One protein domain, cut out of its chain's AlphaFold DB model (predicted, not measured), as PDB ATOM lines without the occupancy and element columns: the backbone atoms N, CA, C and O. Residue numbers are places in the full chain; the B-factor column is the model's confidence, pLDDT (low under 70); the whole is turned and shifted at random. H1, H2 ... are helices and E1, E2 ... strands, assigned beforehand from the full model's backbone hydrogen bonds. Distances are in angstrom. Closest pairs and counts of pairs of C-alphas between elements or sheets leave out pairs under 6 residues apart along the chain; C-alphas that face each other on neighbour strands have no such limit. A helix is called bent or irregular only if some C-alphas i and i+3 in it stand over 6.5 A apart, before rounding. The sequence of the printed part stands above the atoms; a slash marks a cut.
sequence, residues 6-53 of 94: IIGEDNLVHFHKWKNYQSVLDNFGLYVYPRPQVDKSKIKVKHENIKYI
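What this domain is: This is residues 6 to 53 of the 94 residues of the protein "Nicotinic acid mononucleotide adenylyltransferase" of Cytophagia bacterium (UniProt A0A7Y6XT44). What shape is this? It is a small sheet of three strands in the order E1 E2 E3, with H1 over one face and no named helix over the other, and a long stretch with no named element, residues 34 to 49, joins E2 to E3. H2 sits past the end of the sheet where E2 begins, and residues 34 to 49 swing out beyond the other end before coming back to E3. What is it made of? The printed part has 48 residues with two named helices and three named strands, in the order E1 H1 H2 E2 E3; the sheet is parallel throughout and the class is mixed, helices and strands. How large is it? It is compact, with a radius of gyration of the C-alphas of 10.0 A and spans of 29 by 21 by 14 A.

Where its parts are: Where do the first elements lie? E1 is residues 6 to 8, beginning at C-alpha 6 (32.974, -50.765, 44.742). H1, residues 9 to 17, is 14.5 A long and irregular, with C-alphas 13 and 16 7.6 A apart. What follows? H2 is residues 21 to 27, 10.2 A long, and E2 is residues 30 to 33, 9.5 A long. Where is the last strand? E3, residues 50 to 52, measures 6.7 A and ends at C-alpha 52 (25.238, -53.351, 39.215).

How they stand to each other: How do the strands pair? E1 and E2 are parallel at 43 degrees, with N 7 and O 31 at 2.9 A. E2 and E3 are parallel at 22 degrees, with N 32 and O 51 at 2.8 A. Where is H1? It is on the sheet at a height of 9.4 A, over E2 and only just not over E1, on which 2 of its C-alphas fall; it runs along the strands, at 16 degrees to E2 on the local plane. E1, H1, H2 and E2 form a strand-helix-strand unit, two parallel neighbour strands with helices between, whose crossover is right-handed. Where is H2? It is not on the sheet, and it is close to H1 but not clearly touching, with the C-alphas of Phe 15 and Tyr 21 closest at 6.7 A and the lines about perpendicular at 77 degrees. What do the helix backbones show? In H2 every O i to N i+4 pair is within hydrogen-bond range; in H1 1 of 5 is, beside 4 of 6 O i to N i+3 pairs.

The domain as a whole: How far does it reach? The two C-alphas farthest apart, those of Asn 27 and Gln 37, are 29.4 A apart. Which links are long? E2 to E3 is a long link of 16 residues; the other three are tight, and the printed part has no cut. How confident is the model? The mean pLDDT of the printed part is 95.1, and no printed residue is under 70.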
ATOM      1  N   ILE A   6      33.502 -49.404  44.877       96.50
ATOM      2  CA  ILE A   6      32.974 -50.765  44.742       96.50
ATOM      3  C   ILE A   6      32.436 -51.203  46.100       96.50
ATOM      4  O   ILE A   6      33.147 -51.123  47.103       96.50
ATOM      5  N   ILE A   7      31.193 -51.675  46.134       96.12
ATOM      6  CA  ILE A   7      30.558 -52.202  47.344       96.12
ATOM      7  C   ILE A   7      29.818 -53.509  47.046       96.12
ATOM      8  O   ILE A   7      29.443 -53.778  45.907       96.12
ATOM      9  N   GLY A   8      29.579 -54.318  48.077       94.31
ATOM     10  CA  GLY A   8      28.646 -55.441  47.980       94.31
ATOM     11  C   GLY A   8      27.188 -54.976  48.040       94.31
ATOM     12  O   GLY A   8      26.876 -53.959  48.662       94.31
ATOM     13  N   GLU A   9      26.285 -55.727  47.415       94.50
ATOM     14  CA  GLU A   9      24.839 -55.462  47.429       94.50
ATOM     15  C   GLU A   9      24.248 -55.429  48.852       94.50
ATOM     16  O   GLU A   9      23.357 -54.633  49.143       94.50
ATOM     17  N   ASP A  10      24.809 -56.209  49.775       93.19
ATOM     18  CA  ASP A  10      24.490 -56.185  51.206       93.19
ATOM     19  C   ASP A  10      24.763 -54.812  51.851       93.19
ATOM     20  O   ASP A  10      23.971 -54.328  52.662       93.19
ATOM     21  N   ASN A  11      25.835 -54.128  51.439       95.25
ATOM     22  CA  ASN A  11      26.148 -52.777  51.911       95.25
ATOM     23  C   ASN A  11      25.172 -51.737  51.359       95.25
ATOM     24  O   ASN A  11      24.848 -50.768  52.050       95.25
ATOM     25  N   LEU A  12      24.661 -51.941  50.140       96.31
ATOM     26  CA  LEU A  12      23.728 -51.013  49.503       96.31
ATOM     27  C   LEU A  12      22.426 -50.861  50.311       96.31
ATOM     28  O   LEU A  12      21.880 -49.758  50.402       96.31
ATOM     29  N   VAL A  13      21.980 -51.927  50.988       96.19
ATOM     30  CA  VAL A  13      20.827 -51.905  51.910       96.19
ATOM     31  C   VAL A  13      20.986 -50.832  52.995       96.19
ATOM     32  O   VAL A  13      20.023 -50.159  53.369       96.19
ATOM     33  N   HIS A  14      22.206 -50.629  53.492       95.69
ATOM     34  CA  HIS A  14      22.514 -49.682  54.566       95.69
ATOM     35  C   HIS A  14      23.197 -48.400  54.086       95.69
ATOM     36  O   HIS A  14      23.486 -47.530  54.906       95.69
ATOM     37  N   PHE A  15      23.404 -48.234  52.780       97.25
ATOM     38  CA  PHE A  15      24.170 -47.118  52.227       97.25
ATOM     39  C   PHE A  15      23.551 -45.742  52.522       97.25
ATOM     40  O   PHE A  15      24.274 -44.797  52.809       97.25
ATOM     41  N   HIS A  16      22.219 -45.641  52.598       96.00
ATOM     42  CA  HIS A  16      21.514 -44.418  53.029       96.00
ATOM     43  C   HIS A  16      21.898 -43.932  54.442       96.00
ATOM     44  O   HIS A  16      21.586 -42.804  54.809       96.00
ATOM     45  N   LYS A  17      22.533 -44.785  55.257       97.06
ATOM     46  CA  LYS A  17      23.016 -44.439  56.602       97.06
ATOM     47  C   LYS A  17      24.451 -43.912  56.603       97.06
ATOM     48  O   LYS A  17      24.934 -43.488  57.650       97.06
ATOM     49  N   TRP A  18      25.159 -43.980  55.475       97.44
ATOM     50  CA  TRP A  18      26.519 -43.469  55.382       97.44
ATOM     51  C   TRP A  18      26.508 -41.944  55.465       97.44
ATOM     52  O   TRP A  18      25.622 -41.270  54.930       97.44
ATOM     53  N   LYS A  19      27.521 -41.387  56.130       97.62
ATOM     54  CA  LYS A  19      27.698 -39.937  56.211       97.62
ATOM     55  C   LYS A  19      27.837 -39.372  54.797       97.62
ATOM     56  O   LYS A  19      28.720 -39.790  54.056       97.62
ATOM     57  N   ASN A  20      26.982 -38.410  54.452       96.62
ATOM     58  CA  ASN A  20      26.965 -37.733  53.152       96.62
ATOM     59  C   ASN A  20      26.851 -38.692  51.950       96.62
ATOM     60  O   ASN A  20      27.460 -38.452  50.909       96.62
ATOM     61  N   TYR A  21      26.067 -39.770  52.077       97.25
ATOM     62  CA  TYR A  21      25.911 -40.770  51.012       97.25
ATOM     63  C   TYR A  21      25.482 -40.164  49.661       97.25
ATOM     64  O   TYR A  21      25.914 -40.647  48.618       97.25
ATOM     65  N   GLN A  22      24.689 -39.084  49.666       97.00
ATOM     66  CA  GLN A  22      24.282 -38.383  48.446       97.00
ATOM     67  C   GLN A  22      25.489 -37.769  47.726       97.00
ATOM     68  O   GLN A  22      25.721 -38.067  46.564       97.00
ATOM     69  N   SER A  23      26.351 -37.037  48.441       97.06
ATOM     70  CA  SER A  23      27.582 -36.484  47.862       97.06
ATOM     71  C   SER A  23      28.503 -37.573  47.310       97.06
ATOM     72  O   SER A  23      29.195 -37.351  46.319       97.06
ATOM     73  N   VAL A  24      28.514 -38.756  47.928       96.81
ATOM     74  CA  VAL A  24      29.265 -39.903  47.407       96.81
ATOM     75  C   VAL A  24      28.708 -40.362  46.052       96.81
ATOM     76  O   VAL A  24      29.479 -40.640  45.134       96.81
ATOM     77  N   LEU A  25      27.384 -40.415  45.903       96.81
ATOM     78  CA  LEU A  25      26.716 -40.790  44.653       96.81
ATOM     79  C   LEU A  25      26.885 -39.742  43.553       96.81
ATOM     80  O   LEU A  25      27.113 -40.113  42.401       96.81
ATOM     81  N   ASP A  26      26.806 -38.464  43.914       96.31
ATOM     82  CA  ASP A  26      26.892 -37.350  42.969       96.31
ATOM     83  C   ASP A  26      28.305 -37.226  42.380       96.31
ATOM     84  O   ASP A  26      28.462 -37.014  41.181       96.31
ATOM     85  N   ASN A  27      29.345 -37.392  43.210       95.62
ATOM     86  CA  ASN A  27      30.733 -37.140  42.802       95.62
ATOM     87  C   ASN A  27      31.484 -38.392  42.330       95.62
ATOM     88  O   ASN A  27      32.422 -38.279  41.544       95.62
ATOM     89  N   PHE A  28      31.117 -39.576  42.829       96.19
ATOM     90  CA  PHE A  28      31.865 -40.808  42.570       96.19
ATOM     91  C   PHE A  28      30.970 -41.909  42.005       96.19
ATOM     92  O   PHE A  28      31.324 -42.544  41.019       96.19
ATOM     93  N   GLY A  29      29.782 -42.127  42.564       96.19
ATOM     94  CA  GLY A  29      28.930 -43.250  42.167       96.19
ATOM     95  C   GLY A  29      29.441 -44.605  42.669       96.19
ATOM     96  O   GLY A  29      30.495 -44.708  43.303       96.19
ATOM     97  N   LEU A  30      28.665 -45.657  42.399       97.56
ATOM     98  CA  LEU A  30      28.865 -46.997  42.950       97.56
ATOM     99  C   LEU A  30      28.859 -48.076  41.865       97.56
ATOM    100  O   LEU A  30      27.960 -48.118  41.025       97.56
ATOM    101  N   TYR A  31      29.792 -49.016  41.973       97.00
ATOM    102  CA  TYR A  31      29.701 -50.348  41.392       97.00
ATOM    103  C   TYR A  31      29.266 -51.342  42.465       97.00
ATOM    104  O   TYR A  31      29.919 -51.480  43.501       97.00
ATOM    105  N   VAL A  32      28.160 -52.036  42.219       96.56
ATOM    106  CA  VAL A  32      27.531 -52.925  43.196       96.56
ATOM    107  C   VAL A  32      27.736 -54.369  42.766       96.56
ATOM    108  O   VAL A  32      27.183 -54.807  41.756       96.56
ATOM    109  N   TYR A  33      28.536 -55.098  43.539       95.44
ATOM    110  CA  TYR A  33      28.757 -56.528  43.364       95.44
ATOM    111  C   TYR A  33      27.567 -57.324  43.930       95.44
ATOM    112  O   TYR A  33      27.230 -57.134  45.106       95.44
ATOM    113  N   PRO A  34      26.934 -58.211  43.136       92.88
ATOM    114  CA  PRO A  34      25.751 -58.953  43.560       92.88
ATOM    115  C   PRO A  34      26.078 -59.936  44.690       92.88
ATOM    116  O   PRO A  34      27.088 -60.642  44.648       92.88
ATOM    117  N   ARG A  35      25.211 -60.011  45.705       93.19
ATOM    118  CA  ARG A  35      25.372 -60.938  46.837       93.19
ATOM    119  C   ARG A  35      24.146 -61.844  46.970       93.19
ATOM    120  O   ARG A  35      23.019 -61.366  46.836       93.19
ATOM    121  N   PRO A  36      24.335 -63.140  47.274       89.06
ATOM    122  CA  PRO A  36      23.210 -64.010  47.577       89.06
ATOM    123  C   PRO A  36      22.510 -63.547  48.864       89.06
ATOM    124  O   PRO A  36      23.117 -62.911  49.725       89.06
ATOM    125  N   GLN A  37      21.226 -63.888  48.999       86.56
ATOM    126  CA  GLN A  37      20.418 -63.646  50.206       86.56
ATOM    127  C   GLN A  37      20.198 -62.167  50.588       86.56
ATOM    128  O   GLN A  37      19.842 -61.867  51.729       86.56
ATOM    129  N   VAL A  38      20.362 -61.227  49.650       90.38
ATOM    130  CA  VAL A  38      20.013 -59.817  49.885       90.38
ATOM    131  C   VAL A  38      18.545 -59.557  49.551       90.38
ATOM    132  O   VAL A  38      18.093 -59.731  48.420       90.38
ATOM    133  N   ASP A  39      17.801 -59.070  50.541       92.75
ATOM    134  CA  ASP A  39      16.432 -58.594  50.355       92.75
ATOM    135  C   ASP A  39      16.432 -57.209  49.692       92.75
ATOM    136  O   ASP A  39      16.571 -56.174  50.355       92.75
ATOM    137  N   LYS A  40      16.255 -57.193  48.367       89.88
ATOM    138  CA  LYS A  40      16.249 -55.964  47.562       89.88
ATOM    139  C   LYS A  40      15.147 -54.981  47.974       89.88
ATOM    140  O   LYS A  40      15.311 -53.785  47.748       89.88
ATOM    141  N   SER A  41      14.066 -55.434  48.622       92.88
ATOM    142  CA  SER A  41      13.014 -54.534  49.122       92.88
ATOM    143  C   SER A  41      13.518 -53.584  50.215       92.88
ATOM    144  O   SER A  41      12.968 -52.500  50.408       92.88
ATOM    145  N   LYS A  42      14.611 -53.951  50.902       94.19
ATOM    146  CA  LYS A  42      15.251 -53.117  51.924       94.19
ATOM    147  C   LYS A  42      16.189 -52.055  51.344       94.19
ATOM    148  O   LYS A  42      16.667 -51.209  52.104       94.19
ATOM    149  N   ILE A  43      16.472 -52.070  50.040       95.00
ATOM    150  CA  ILE A  43      17.316 -51.059  49.395       95.00
ATOM    151  C   ILE A  43      16.521 -49.757  49.271       95.00
ATOM    152  O   ILE A  43      15.573 -49.648  48.497       95.00
ATOM    153  N   LYS A  44      16.924 -48.748  50.051       93.88
ATOM    154  CA  LYS A  44      16.248 -47.439  50.120       93.88
ATOM    155  C   LYS A  44      16.864 -46.362  49.229       93.88
ATOM    156  O   LYS A  44      16.356 -45.248  49.189       93.88
ATOM    157  N   VAL A  45      17.969 -46.669  48.556       93.75
ATOM    158  CA  VAL A  45      18.693 -45.717  47.707       93.75
ATOM    159  C   VAL A  45      18.397 -46.027  46.248       93.75
ATOM    160  O   VAL A  45      18.531 -47.169  45.812       93.75
ATOM    161  N   LYS A  46      18.028 -44.995  45.493       92.94
ATOM    162  CA  LYS A  46      17.936 -45.024  44.034       92.94
ATOM    163  C   LYS A  46      18.715 -43.834  43.497       92.94
ATOM    164  O   LYS A  46      18.518 -42.722  43.973       92.94
ATOM    165  N   HIS A  47      19.611 -44.082  42.552       95.50
ATOM    166  CA  HIS A  47      20.447 -43.053  41.950       95.50
ATOM    167  C   HIS A  47      20.979 -43.545  40.603       95.50
ATOM    168  O   HIS A  47      21.275 -44.732  40.469       95.50
ATOM    169  N   GLU A  48      21.125 -42.652  39.625       95.88
ATOM    170  CA  GLU A  48      21.597 -42.995  38.274       95.88
ATOM    171  C   GLU A  48      23.048 -43.499  38.257       95.88
ATOM    172  O   GLU A  48      23.388 -44.422  37.523       95.88
ATOM    173  N   ASN A  49      23.884 -42.972  39.155       96.19
ATOM    174  CA  ASN A  49      25.284 -43.381  39.310       96.19
ATOM    175  C   ASN A  49      25.483 -44.699  40.084       96.19
ATOM    176  O   ASN A  49      26.583 -44.957  40.575       96.19
ATOM    177  N   ILE A  50      24.444 -45.527  40.234       96.94
ATOM    178  CA  ILE A  50      24.551 -46.878  40.807       96.94
ATOM    179  C   ILE A  50      24.517 -47.891  39.670       96.94
ATOM    180  O   ILE A  50      23.504 -48.047  38.992       96.94
ATOM    181  N   LYS A  51      25.613 -48.632  39.501       96.31
ATOM    182  CA  LYS A  51      25.748 -49.661  38.474       96.31
ATOM    183  C   LYS A  51      25.973 -51.027  39.104       96.31
ATOM    184  O   LYS A  51      26.983 -51.263  39.761       96.31
ATOM    185  N   TYR A  52      25.046 -51.945  38.869       95.06
ATOM    186  CA  TYR A  52      25.238 -53.351  39.215       95.06
ATOM    187  C   TYR A  52      26.181 -53.992  38.202       95.06
ATOM    188  O   TYR A  52      26.045 -53.763  36.998       95.06
ATOM    189  N   ILE A  53      27.154 -54.758  38.688       94.56
ATOM    190  CA  ILE A  53      28.061 -55.512  37.821       94.56
ATOM    191  C   ILE A  53      27.525 -56.924  37.607       94.56
ATOM    192  O   ILE A  53      27.023 -57.552  38.539       94.56
TER     193      ILE A  53